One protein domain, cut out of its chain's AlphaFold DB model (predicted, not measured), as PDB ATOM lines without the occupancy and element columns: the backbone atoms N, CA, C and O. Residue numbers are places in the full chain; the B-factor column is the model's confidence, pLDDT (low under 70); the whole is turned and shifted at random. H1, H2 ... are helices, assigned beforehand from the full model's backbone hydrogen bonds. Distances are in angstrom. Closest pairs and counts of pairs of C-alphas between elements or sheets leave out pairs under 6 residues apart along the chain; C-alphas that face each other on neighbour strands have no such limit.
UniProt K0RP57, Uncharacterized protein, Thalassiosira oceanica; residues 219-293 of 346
ATOM      1  N   SER A 219     137.529 203.694 150.036       51.81
ATOM      2  CA  SER A 219     137.558 202.694 151.110       51.81
ATOM      3  C   SER A 219     136.938 201.369 150.676       51.81
ATOM      4  O   SER A 219     136.074 201.325 149.796       51.81
ATOM      5  N   ASP A 220     137.343 200.292 151.349       46.31
ATOM      6  CA  ASP A 220     136.971 198.897 151.062       46.31
ATOM      7  C   ASP A 220     135.478 198.576 151.255       46.31
ATOM      8  O   ASP A 220     135.022 197.462 150.991       46.31
ATOM      9  N   ALA A 221     134.676 199.572 151.647       50.34
ATOM     10  CA  ALA A 221     133.236 199.541 151.481       50.34
ATOM     11  C   ALA A 221     132.890 199.556 149.981       50.34
ATOM     12  O   ALA A 221     132.629 200.604 149.385       50.34
ATOM     13  N   ALA A 222     132.840 198.372 149.368       53.94
ATOM     14  CA  ALA A 222     132.201 198.166 148.077       53.94
ATOM     15  C   ALA A 222     130.728 198.606 148.182       53.94
ATOM     16  O   ALA A 222     129.870 197.891 148.688       53.94
ATOM     17  N   THR A 223     130.477 199.853 147.780       65.44
ATOM     18  CA  THR A 223     129.306 200.618 148.219       65.44
ATOM     19  C   THR A 223     127.990 200.143 147.599       65.44
ATOM     20  O   THR A 223     127.980 199.709 146.440       65.44
ATOM     21  N   PRO A 224     126.842 200.398 148.265       69.06
ATOM     22  CA  PRO A 224     125.527 200.302 147.627       69.06
ATOM     23  C   PRO A 224     125.426 201.175 146.364       69.06
ATOM     24  O   PRO A 224     124.718 200.819 145.432       69.06
ATOM     25  N   ALA A 225     126.199 202.264 146.258       78.12
ATOM     26  CA  ALA A 225     126.314 203.061 145.033       78.12
ATOM     27  C   ALA A 225     126.967 202.302 143.857       78.12
ATOM     28  O   ALA A 225     126.664 202.582 142.697       78.12
ATOM     29  N   THR A 226     127.852 201.339 144.131       80.19
ATOM     30  CA  THR A 226     128.392 200.439 143.102       80.19
ATOM     31  C   THR A 226     127.322 199.436 142.688       80.19
ATOM     32  O   THR A 226     127.040 199.338 141.498       80.19
ATOM     33  N   LEU A 227     126.655 198.779 143.646       85.19
ATOM     34  CA  LEU A 227     125.553 197.855 143.354       85.19
ATOM     35  C   LEU A 227     124.395 198.526 142.605       85.19
ATOM     36  O   LEU A 227     123.917 197.962 141.635       85.19
ATOM     37  N   ALA A 228     124.008 199.756 142.948       87.69
ATOM     38  CA  ALA A 228     122.977 200.507 142.226       87.69
ATOM     39  C   ALA A 228     123.358 200.782 140.755       87.69
ATOM     40  O   ALA A 228     122.501 200.757 139.873       87.69
ATOM     41  N   ARG A 229     124.652 201.002 140.463       87.44
ATOM     42  CA  ARG A 229     125.155 201.118 139.080       87.44
ATOM     43  C   ARG A 229     125.138 199.776 138.346       87.44
ATOM     44  O   ARG A 229     124.853 199.770 137.152       87.44
ATOM     45  N   VAL A 230     125.434 198.670 139.036       89.25
ATOM     46  CA  VAL A 230     125.313 197.310 138.480       89.25
ATOM     47  C   VAL A 230     123.849 196.985 138.195       89.25
ATOM     48  O   VAL A 230     123.532 196.598 137.078       89.25
ATOM     49  N   GLN A 231     122.949 197.232 139.150       90.75
ATOM     50  CA  GLN A 231     121.518 196.974 139.005       90.75
ATOM     51  C   GLN A 231     120.945 197.730 137.806       90.75
ATOM     52  O   GLN A 231     120.375 197.104 136.926       90.75
ATOM     53  N   LYS A 232     121.250 199.028 137.659       92.12
ATOM     54  CA  LYS A 232     120.834 199.815 136.484       92.12
ATOM     55  C   LYS A 232     121.292 199.223 135.136       92.12
ATOM     56  O   LYS A 232     120.674 199.495 134.109       92.12
ATOM     57  N   ARG A 233     122.382 198.446 135.109       91.81
ATOM     58  CA  ARG A 233     122.856 197.721 133.915       91.81
ATOM     59  C   ARG A 233     122.169 196.369 133.736       91.81
ATOM     60  O   ARG A 233     121.861 196.005 132.608       91.81
ATOM     61  N   VAL A 234     121.881 195.670 134.831       93.25
ATOM     62  CA  VAL A 234     121.051 194.456 134.851       93.25
ATOM     63  C   VAL A 234     119.633 194.759 134.354       93.25
ATOM     64  O   VAL A 234     119.126 194.043 133.496       93.25
ATOM     65  N   ASP A 235     119.046 195.877 134.783       92.81
ATOM     66  CA  ASP A 235     117.752 196.379 134.302       92.81
ATOM     67  C   ASP A 235     117.803 196.715 132.794       92.81
ATOM     68  O   ASP A 235     116.824 196.541 132.071       92.81
ATOM     69  N   ALA A 236     118.973 197.139 132.299       93.12
ATOM     70  CA  ALA A 236     119.262 197.359 130.879       93.12
ATOM     71  C   ALA A 236     119.689 196.083 130.115       93.12
ATOM     72  O   ALA A 236     120.082 196.181 128.953       93.12
ATOM     73  N   LYS A 237     119.609 194.901 130.746       92.06
ATOM     74  CA  LYS A 237     119.947 193.575 130.187       92.06
ATOM     75  C   LYS A 237     121.399 193.432 129.684       92.06
ATOM     76  O   LYS A 237     121.659 192.680 128.751       92.06
ATOM     77  N   ASP A 238     122.350 194.122 130.319       92.12
ATOM     78  CA  ASP A 238     123.799 193.995 130.063       92.12
ATOM     79  C   ASP A 238     124.315 192.621 130.569       92.12
ATOM     80  O   ASP A 238     124.322 192.406 131.789       92.12
ATOM     81  N   PRO A 239     124.738 191.682 129.692       91.56
ATOM     82  CA  PRO A 239     125.113 190.316 130.083       91.56
ATOM     83  C   PRO A 239     126.251 190.287 131.112       91.56
ATOM     84  O   PRO A 239     126.127 189.639 132.154       91.56
ATOM     85  N   MET A 240     127.289 191.101 130.892       90.25
ATOM     86  CA  MET A 240     128.432 191.242 131.799       90.25
ATOM     87  C   MET A 240     128.014 191.766 133.181       90.25
ATOM     88  O   MET A 240     128.635 191.449 134.194       90.25
ATOM     89  N   ALA A 241     126.968 192.599 133.254       92.62
ATOM     90  CA  ALA A 241     126.465 193.102 134.530       92.62
ATOM     91  C   ALA A 241     125.691 192.036 135.314       92.62
ATOM     92  O   ALA A 241     125.770 192.008 136.544       92.62
ATOM     93  N   ILE A 242     124.962 191.170 134.607       93.19
ATOM     94  CA  ILE A 242     124.209 190.056 135.193       93.19
ATOM     95  C   ILE A 242     125.182 188.993 135.723       93.19
ATOM     96  O   ILE A 242     125.034 188.564 136.867       93.19
ATOM     97  N   GLU A 243     126.221 188.646 134.955       93.19
ATOM     98  CA  GLU A 243     127.318 187.769 135.397       93.19
ATOM     99  C   GLU A 243     128.008 188.315 136.658       93.19
ATOM    100  O   GLU A 243     128.187 187.586 137.642       93.19
ATOM    101  N   PHE A 244     128.311 189.618 136.668       91.31
ATOM    102  CA  PHE A 244     129.018 190.253 137.777       91.31
ATOM    103  C   PHE A 244     128.162 190.302 139.052       91.31
ATOM    104  O   PHE A 244     128.677 190.122 140.164       91.31
ATOM    105  N   LEU A 245     126.850 190.525 138.906       91.38
ATOM    106  CA  LEU A 245     125.895 190.486 140.013       91.38
ATOM    107  C   LEU A 245     125.714 189.059 140.552       91.38
ATOM    108  O   LEU A 245     125.719 188.869 141.767       91.38
ATOM    109  N   ALA A 246     125.625 188.057 139.673       91.69
ATOM    110  CA  ALA A 246     125.588 186.645 140.054       91.69
ATOM    111  C   ALA A 246     126.830 186.247 140.867       91.69
ATOM    112  O   ALA A 246     126.718 185.638 141.931       91.69
ATOM    113  N   GLY A 247     128.016 186.679 140.423       90.00
ATOM    114  CA  GLY A 247     129.263 186.504 141.165       90.00
ATOM    115  C   GLY A 247     129.229 187.137 142.560       90.00
ATOM    116  O   GLY A 247     129.728 186.528 143.501       90.00
ATOM    117  N   ALA A 248     128.601 188.310 142.711       89.19
ATOM    118  CA  ALA A 248     128.453 188.992 144.000       89.19
ATOM    119  C   ALA A 248     127.504 188.257 144.967       89.19
ATOM    120  O   ALA A 248     127.823 188.133 146.148       89.19
ATOM    121  N   TYR A 249     126.376 187.729 144.473       90.38
ATOM    122  CA  TYR A 249     125.486 186.869 145.266       90.38
ATOM    123  C   TYR A 249     126.151 185.542 145.650       90.38
ATOM    124  O   TYR A 249     125.925 185.044 146.749       90.38
ATOM    125  N   TYR A 250     127.006 184.985 144.788       88.81
ATOM    126  CA  TYR A 250     127.718 183.745 145.091       88.81
ATOM    127  C   TYR A 250     128.745 183.898 146.223       88.81
ATOM    128  O   TYR A 250     128.902 182.982 147.029       88.81
ATOM    129  N   SER A 251     129.467 185.022 146.286       85.19
ATOM    130  CA  SER A 251     130.476 185.272 147.327       85.19
ATOM    131  C   SER A 251     129.932 185.949 148.587       85.19
ATOM    132  O   SER A 251     130.581 185.870 149.626       85.19
ATOM    133  N   GLY A 252     128.764 186.603 148.523       83.00
ATOM    134  CA  GLY A 252     128.291 187.481 149.602       83.00
ATOM    135  C   GLY A 252     129.081 188.798 149.687       83.00
ATOM    136  O   GLY A 252     129.177 189.416 150.746       83.00
ATOM    137  N   ASP A 253     129.693 189.224 148.578       77.50
ATOM    138  CA  ASP A 253     130.468 190.465 148.535       77.50
ATOM    139  C   ASP A 253     129.564 191.710 148.464       77.50
ATOM    140  O   ASP A 253     128.396 191.671 148.072       77.50
ATOM    141  N   ARG A 254     130.163 192.880 148.727       75.62
ATOM    142  CA  ARG A 254     129.560 194.211 148.476       75.62
ATOM    143  C   ARG A 254     128.316 194.520 149.319       75.62
ATOM    144  O   ARG A 254     127.526 195.386 148.953       75.62
ATOM    145  N   GLY A 255     128.162 193.836 150.453       73.94
ATOM    146  CA  GLY A 255     127.018 193.994 151.354       73.94
ATOM    147  C   GLY A 255     125.782 193.186 150.947       73.94
ATOM    148  O   GLY A 255     124.705 193.426 151.488       73.94
ATOM    149  N   LEU A 256     125.916 192.242 150.009       82.75
ATOM    150  CA  LEU A 256     124.894 191.234 149.733       82.75
ATOM    151  C   LEU A 256     125.071 190.041 150.679       82.75
ATOM    152  O   LEU A 256     126.189 189.676 151.026       82.75
ATOM    153  N   GLN A 257     123.971 189.400 151.069       85.94
ATOM    154  CA  GLN A 257     124.049 188.065 151.663       85.94
ATOM    155  C   GLN A 257     124.340 187.028 150.574       85.94
ATOM    156  O   GLN A 257     123.941 187.201 149.420       85.94
ATOM    157  N   GLN A 258     125.041 185.957 150.950       89.69
ATOM    158  CA  GLN A 258     125.328 184.851 150.046       89.69
ATOM    159  C   GLN A 258     124.030 184.123 149.669       89.69
ATOM    160  O   GLN A 258     123.310 183.638 150.540       89.69
ATOM    161  N   ASP A 259     123.757 184.028 148.370       88.44
ATOM    162  CA  ASP A 259     122.555 183.413 147.805       88.44
ATOM    163  C   ASP A 259     122.941 182.625 146.542       88.44
ATOM    164  O   ASP A 259     123.011 183.143 145.424       88.44
ATOM    165  N   ILE A 260     123.276 181.351 146.756       86.94
ATOM    166  CA  ILE A 260     123.753 180.434 145.716       86.94
ATOM    167  C   ILE A 260     122.677 180.115 144.657       86.94
ATOM    168  O   ILE A 260     123.013 180.219 143.473       86.94
ATOM    169  N   PRO A 261     121.414 179.758 144.990       87.25
ATOM    170  CA  PRO A 261     120.411 179.486 143.958       87.25
ATOM    171  C   PRO A 261     120.127 180.727 143.100       87.25
ATOM    172  O   PRO A 261     120.096 180.624 141.873       87.25
ATOM    173  N   ARG A 262     120.055 181.923 143.703       89.31
ATOM    174  CA  ARG A 262     119.901 183.178 142.952       89.31
ATOM    175  C   ARG A 262     121.098 183.496 142.058       89.31
ATOM    176  O   ARG A 262     120.914 184.010 140.955       89.31
ATOM    177  N   ALA A 263     122.321 183.188 142.495       90.44
ATOM    178  CA  ALA A 263     123.504 183.315 141.646       90.44
ATOM    179  C   ALA A 263     123.425 182.393 140.415       90.44
ATOM    180  O   ALA A 263     123.743 182.825 139.308       90.44
ATOM    181  N   ILE A 264     122.934 181.159 140.581       89.75
ATOM    182  CA  ILE A 264     122.728 180.216 139.471       89.75
ATOM    183  C   ILE A 264     121.662 180.743 138.501       89.75
ATOM    184  O   ILE A 264     121.922 180.770 137.300       89.75
ATOM    185  N   GLU A 265     120.518 181.239 138.984       90.56
ATOM    186  CA  GLU A 265     119.496 181.865 138.126       90.56
ATOM    187  C   GLU A 265     120.018 183.072 137.334       90.56
ATOM    188  O   GLU A 265     119.640 183.291 136.182       90.56
ATOM    189  N   LEU A 266     120.857 183.905 137.949       92.50
ATOM    190  CA  LEU A 266     121.437 185.057 137.262       92.50
ATOM    191  C   LEU A 266     122.473 184.609 136.220       92.50
ATOM    192  O   LEU A 266     122.467 185.131 135.108       92.50
ATOM    193  N   TRP A 267     123.298 183.597 136.509       91.81
ATOM    194  CA  TRP A 267     124.186 183.022 135.497       91.81
ATOM    195  C   TRP A 267     123.424 182.351 134.348       91.81
ATOM    196  O   TRP A 267     123.851 182.500 133.206       91.81
ATOM    197  N   THR A 268     122.292 181.670 134.584       90.69
ATOM    198  CA  THR A 268     121.481 181.132 133.471       90.69
ATOM    199  C   THR A 268     120.909 182.256 132.612       90.69
ATOM    200  O   THR A 268     120.993 182.170 131.389       90.69
ATOM    201  N   LYS A 269     120.444 183.359 133.214       92.19
ATOM    202  CA  LYS A 269     120.007 184.563 132.481       92.19
ATOM    203  C   LYS A 269     121.134 185.185 131.643       92.19
ATOM    204  O   LYS A 269     120.899 185.499 130.481       92.19
ATOM    205  N   ALA A 270     122.345 185.324 132.188       92.25
ATOM    206  CA  ALA A 270     123.502 185.842 131.447       92.25
ATOM    207  C   ALA A 270     123.927 184.908 130.296       92.25
ATOM    208  O   ALA A 270     124.120 185.366 129.172       92.25
ATOM    209  N   ALA A 271     123.978 183.595 130.539       91.38
ATOM    210  CA  ALA A 271     124.263 182.593 129.511       91.38
ATOM    211  C   ALA A 271     123.236 182.642 128.360       91.38
ATOM    212  O   ALA A 271     123.610 182.664 127.191       91.38
ATOM    213  N   CYS A 272     121.942 182.789 128.670       90.25
ATOM    214  CA  CYS A 272     120.889 182.974 127.664       90.25
ATOM    215  C   CYS A 272     121.018 184.266 126.834       90.25
ATOM    216  O   CYS A 272     120.430 184.351 125.757       90.25
ATOM    217  N   LEU A 273     121.777 185.259 127.308       88.56
ATOM    218  CA  LEU A 273     122.123 186.480 126.571       88.56
ATOM    219  C   LEU A 273     123.442 186.352 125.781       88.56
ATOM    220  O   LEU A 273     123.883 187.329 125.180       88.56
ATOM    221  N   GLY A 274     124.059 185.164 125.758       87.31
ATOM    222  CA  GLY A 274     125.299 184.878 125.031       87.31
ATOM    223  C   GLY A 274     126.585 185.075 125.841       87.31
ATOM    224  O   GLY A 274     127.668 185.067 125.259       87.31
ATOM    225  N   ASP A 275     126.500 185.247 127.163       88.00
ATOM    226  CA  ASP A 275     127.677 185.483 128.003       88.00
ATOM    227  C   ASP A 275     128.538 184.218 128.180       88.00
ATOM    228  O   ASP A 275     128.130 183.232 128.809       88.00
ATOM    229  N   LEU A 276     129.751 184.244 127.619       88.12
ATOM    230  CA  LEU A 276     130.681 183.108 127.645       88.12
ATOM    231  C   LEU A 276     131.209 182.813 129.058       88.12
ATOM    232  O   LEU A 276     131.369 181.641 129.415       88.12
ATOM    233  N   ASP A 277     131.440 183.846 129.873       87.81
ATOM    234  CA  ASP A 277     131.930 183.694 131.246       87.81
ATOM    235  C   ASP A 277     130.851 183.069 132.151       87.81
ATOM    236  O   ASP A 277     131.145 182.149 132.922       87.81
ATOM    237  N   ALA A 278     129.581 183.456 132.005       89.12
ATOM    238  CA  ALA A 278     128.457 182.813 132.684       89.12
ATOM    239  C   ALA A 278     128.274 181.348 132.257       89.12
ATOM    240  O   ALA A 278     128.100 180.482 133.119       89.12
ATOM    241  N   HIS A 279     128.383 181.037 130.959       88.44
ATOM    242  CA  HIS A 279     128.382 179.651 130.471       88.44
ATOM    243  C   HIS A 279     129.507 178.816 131.105       88.44
ATOM    244  O   HIS A 279     129.262 177.696 131.569       88.44
ATOM    245  N   TYR A 280     130.724 179.365 131.178       89.38
ATOM    246  CA  TYR A 280     131.861 178.716 131.834       89.38
ATOM    247  C   TYR A 280     131.611 178.497 133.335       89.38
ATOM    248  O   TYR A 280     131.814 177.387 133.837       89.38
ATOM    249  N   ARG A 281     131.110 179.514 134.051       88.19
ATOM    250  CA  ARG A 281     130.784 179.414 135.485       88.19
ATOM    251  C   ARG A 281     129.711 178.370 135.766       88.19
ATOM    252  O   ARG A 281     129.889 177.579 136.691       88.19
ATOM    253  N   LEU A 282     128.643 178.313 134.969       88.12
ATOM    254  CA  LEU A 282     127.626 177.265 135.088       88.12
ATOM    255  C   LEU A 282     128.242 175.882 134.884       88.12
ATOM    256  O   LEU A 282     128.083 175.017 135.743       88.12
ATOM    257  N   GLY A 283     128.991 175.684 133.793       86.81
ATOM    258  CA  GLY A 283     129.668 174.415 133.509       86.81
ATOM    259  C   GLY A 283     130.574 173.962 134.659       86.81
ATOM    260  O   GLY A 283     130.531 172.797 135.055       86.81
ATOM    261  N   TYR A 284     131.317 174.895 135.260       86.75
ATOM    262  CA  TYR A 284     132.143 174.646 136.441       86.75
ATOM    263  C   TYR A 284     131.311 174.195 137.658       86.75
ATOM    264  O   TYR A 284     131.626 173.174 138.271       86.75
ATOM    265  N   ARG A 285     130.214 174.895 137.988       85.12
ATOM    266  CA  ARG A 285     129.347 174.530 139.130       85.12
ATOM    267  C   ARG A 285     128.635 173.193 138.923       85.12
ATOM    268  O   ARG A 285     128.622 172.379 139.844       85.12
ATOM    269  N   TYR A 286     128.125 172.916 137.719       80.69
ATOM    270  CA  TYR A 286     127.530 171.615 137.382       80.69
ATOM    271  C   TYR A 286     128.547 170.468 137.467       80.69
ATOM    272  O   TYR A 286     128.193 169.383 137.929       80.69
ATOM    273  N   TYR A 287     129.803 170.697 137.068       81.69
ATOM    274  CA  TYR A 287     130.874 169.702 137.170       81.69
ATOM    275  C   TYR A 287     131.253 169.395 138.628       81.69
ATOM    276  O   TYR A 287     131.400 168.228 138.995       81.69
ATOM    277  N   HIS A 288     131.366 170.423 139.474       79.69
ATOM    278  CA  HIS A 288     131.704 170.261 140.893       79.69
ATOM    279  C   HIS A 288     130.508 169.892 141.791       79.69
ATOM    280  O   HIS A 288     130.709 169.442 142.918       79.69
ATOM    281  N   GLY A 289     129.271 170.011 141.296       68.62
ATOM    282  CA  GLY A 289     128.051 169.702 142.049       68.62
ATOM    283  C   GLY A 289     127.706 170.737 143.125       68.62
ATOM    284  O   GLY A 289     127.019 170.410 144.089       68.62
ATOM    285  N   GLU A 290     128.193 171.970 142.980       60.59
ATOM    286  CA  GLU A 290     127.990 173.051 143.946       60.59
ATOM    287  C   GLU A 290     126.694 173.817 143.651       60.59
ATOM    288  O   GLU A 290     126.527 174.385 142.573       60.59
ATOM    289  N   GLY A 291     125.784 173.871 144.627       58.34
ATOM    290  CA  GLY A 291     124.611 174.756 144.601       58.34
ATOM    291  C   GLY A 291     123.419 174.292 143.762       58.34
ATOM    292  O   GLY A 291     122.337 174.852 143.900       58.34
ATOM    293  N   VAL A 292     123.583 173.261 142.935       54.44
ATOM    294  CA  VAL A 292     122.473 172.620 142.223       54.44
ATOM    295  C   VAL A 292     122.018 171.422 143.049       54.44
ATOM    296  O   VAL A 292     122.715 170.405 143.095       54.44
ATOM    297  N   GLU A 293     120.848 171.512 143.690       43.28
ATOM    298  CA  GLU A 293     120.199 170.303 144.198       43.28
ATOM    299  C   GLU A 293     120.052 169.311 143.045       43.28
ATOM    300  O   GLU A 293     119.604 169.646 141.946       43.28
TER     301      GLU A 293
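What this domain is: This is residues 219 to 293 of the 346 residues of an uncharacterized protein of Thalassiosira oceanica (UniProt K0RP57). What is the shape? Four helices make a zigzag: H2 and H3 stand side by side in the middle, with H1 and H4 splayed away on opposite sides. What builds it? 75 residues are printed, all helix in class, with H1 to H4 in order and no named strand; H2, H3 and H4 form an up and down bundle, each running against the one before. How large? Compact, radius of gyration of the C-alphas 12.2 A, it spans 36 by 23 by 17 A.

How they stand to each other: What comes first? H1, residues 224 to 234, touches H2, residues 239 to 251, with H2's residues 241 to 245 alone, at a steep tilt of 45 degrees; the closest C-alphas, of Val 234 and Ile 242, are 5.4 A apart. What follows? H2 and H3, residues 260 to 272, form a hairpin at a shallow 15 degrees, closest C-alphas Ala 246 and Ala 263, 4.2 A. H3 and H4, residues 276 to 288, form another at a steep 43 degrees, H4 touching with residues 277 to 282 alone, closest C-alphas Trp 267 and Ala 278, 5.1 A. Are the backbones helical? Every O i to N i+4 pair in the four is within hydrogen-bond range.

Where its parts are: Where are the anchors? C-alpha 224 is at (125.527, 200.302, 147.627), C-alpha 288 at (131.704, 170.261, 140.893). How long? H1 measures 14.7 A, H2 18.7 A, H3 and H4 18.5 A each.

The domain as a whole: Any cut? The printed part has no cut and no long link. Where is pLDDT under 70? Residues 219 to 224 and 289 to 293.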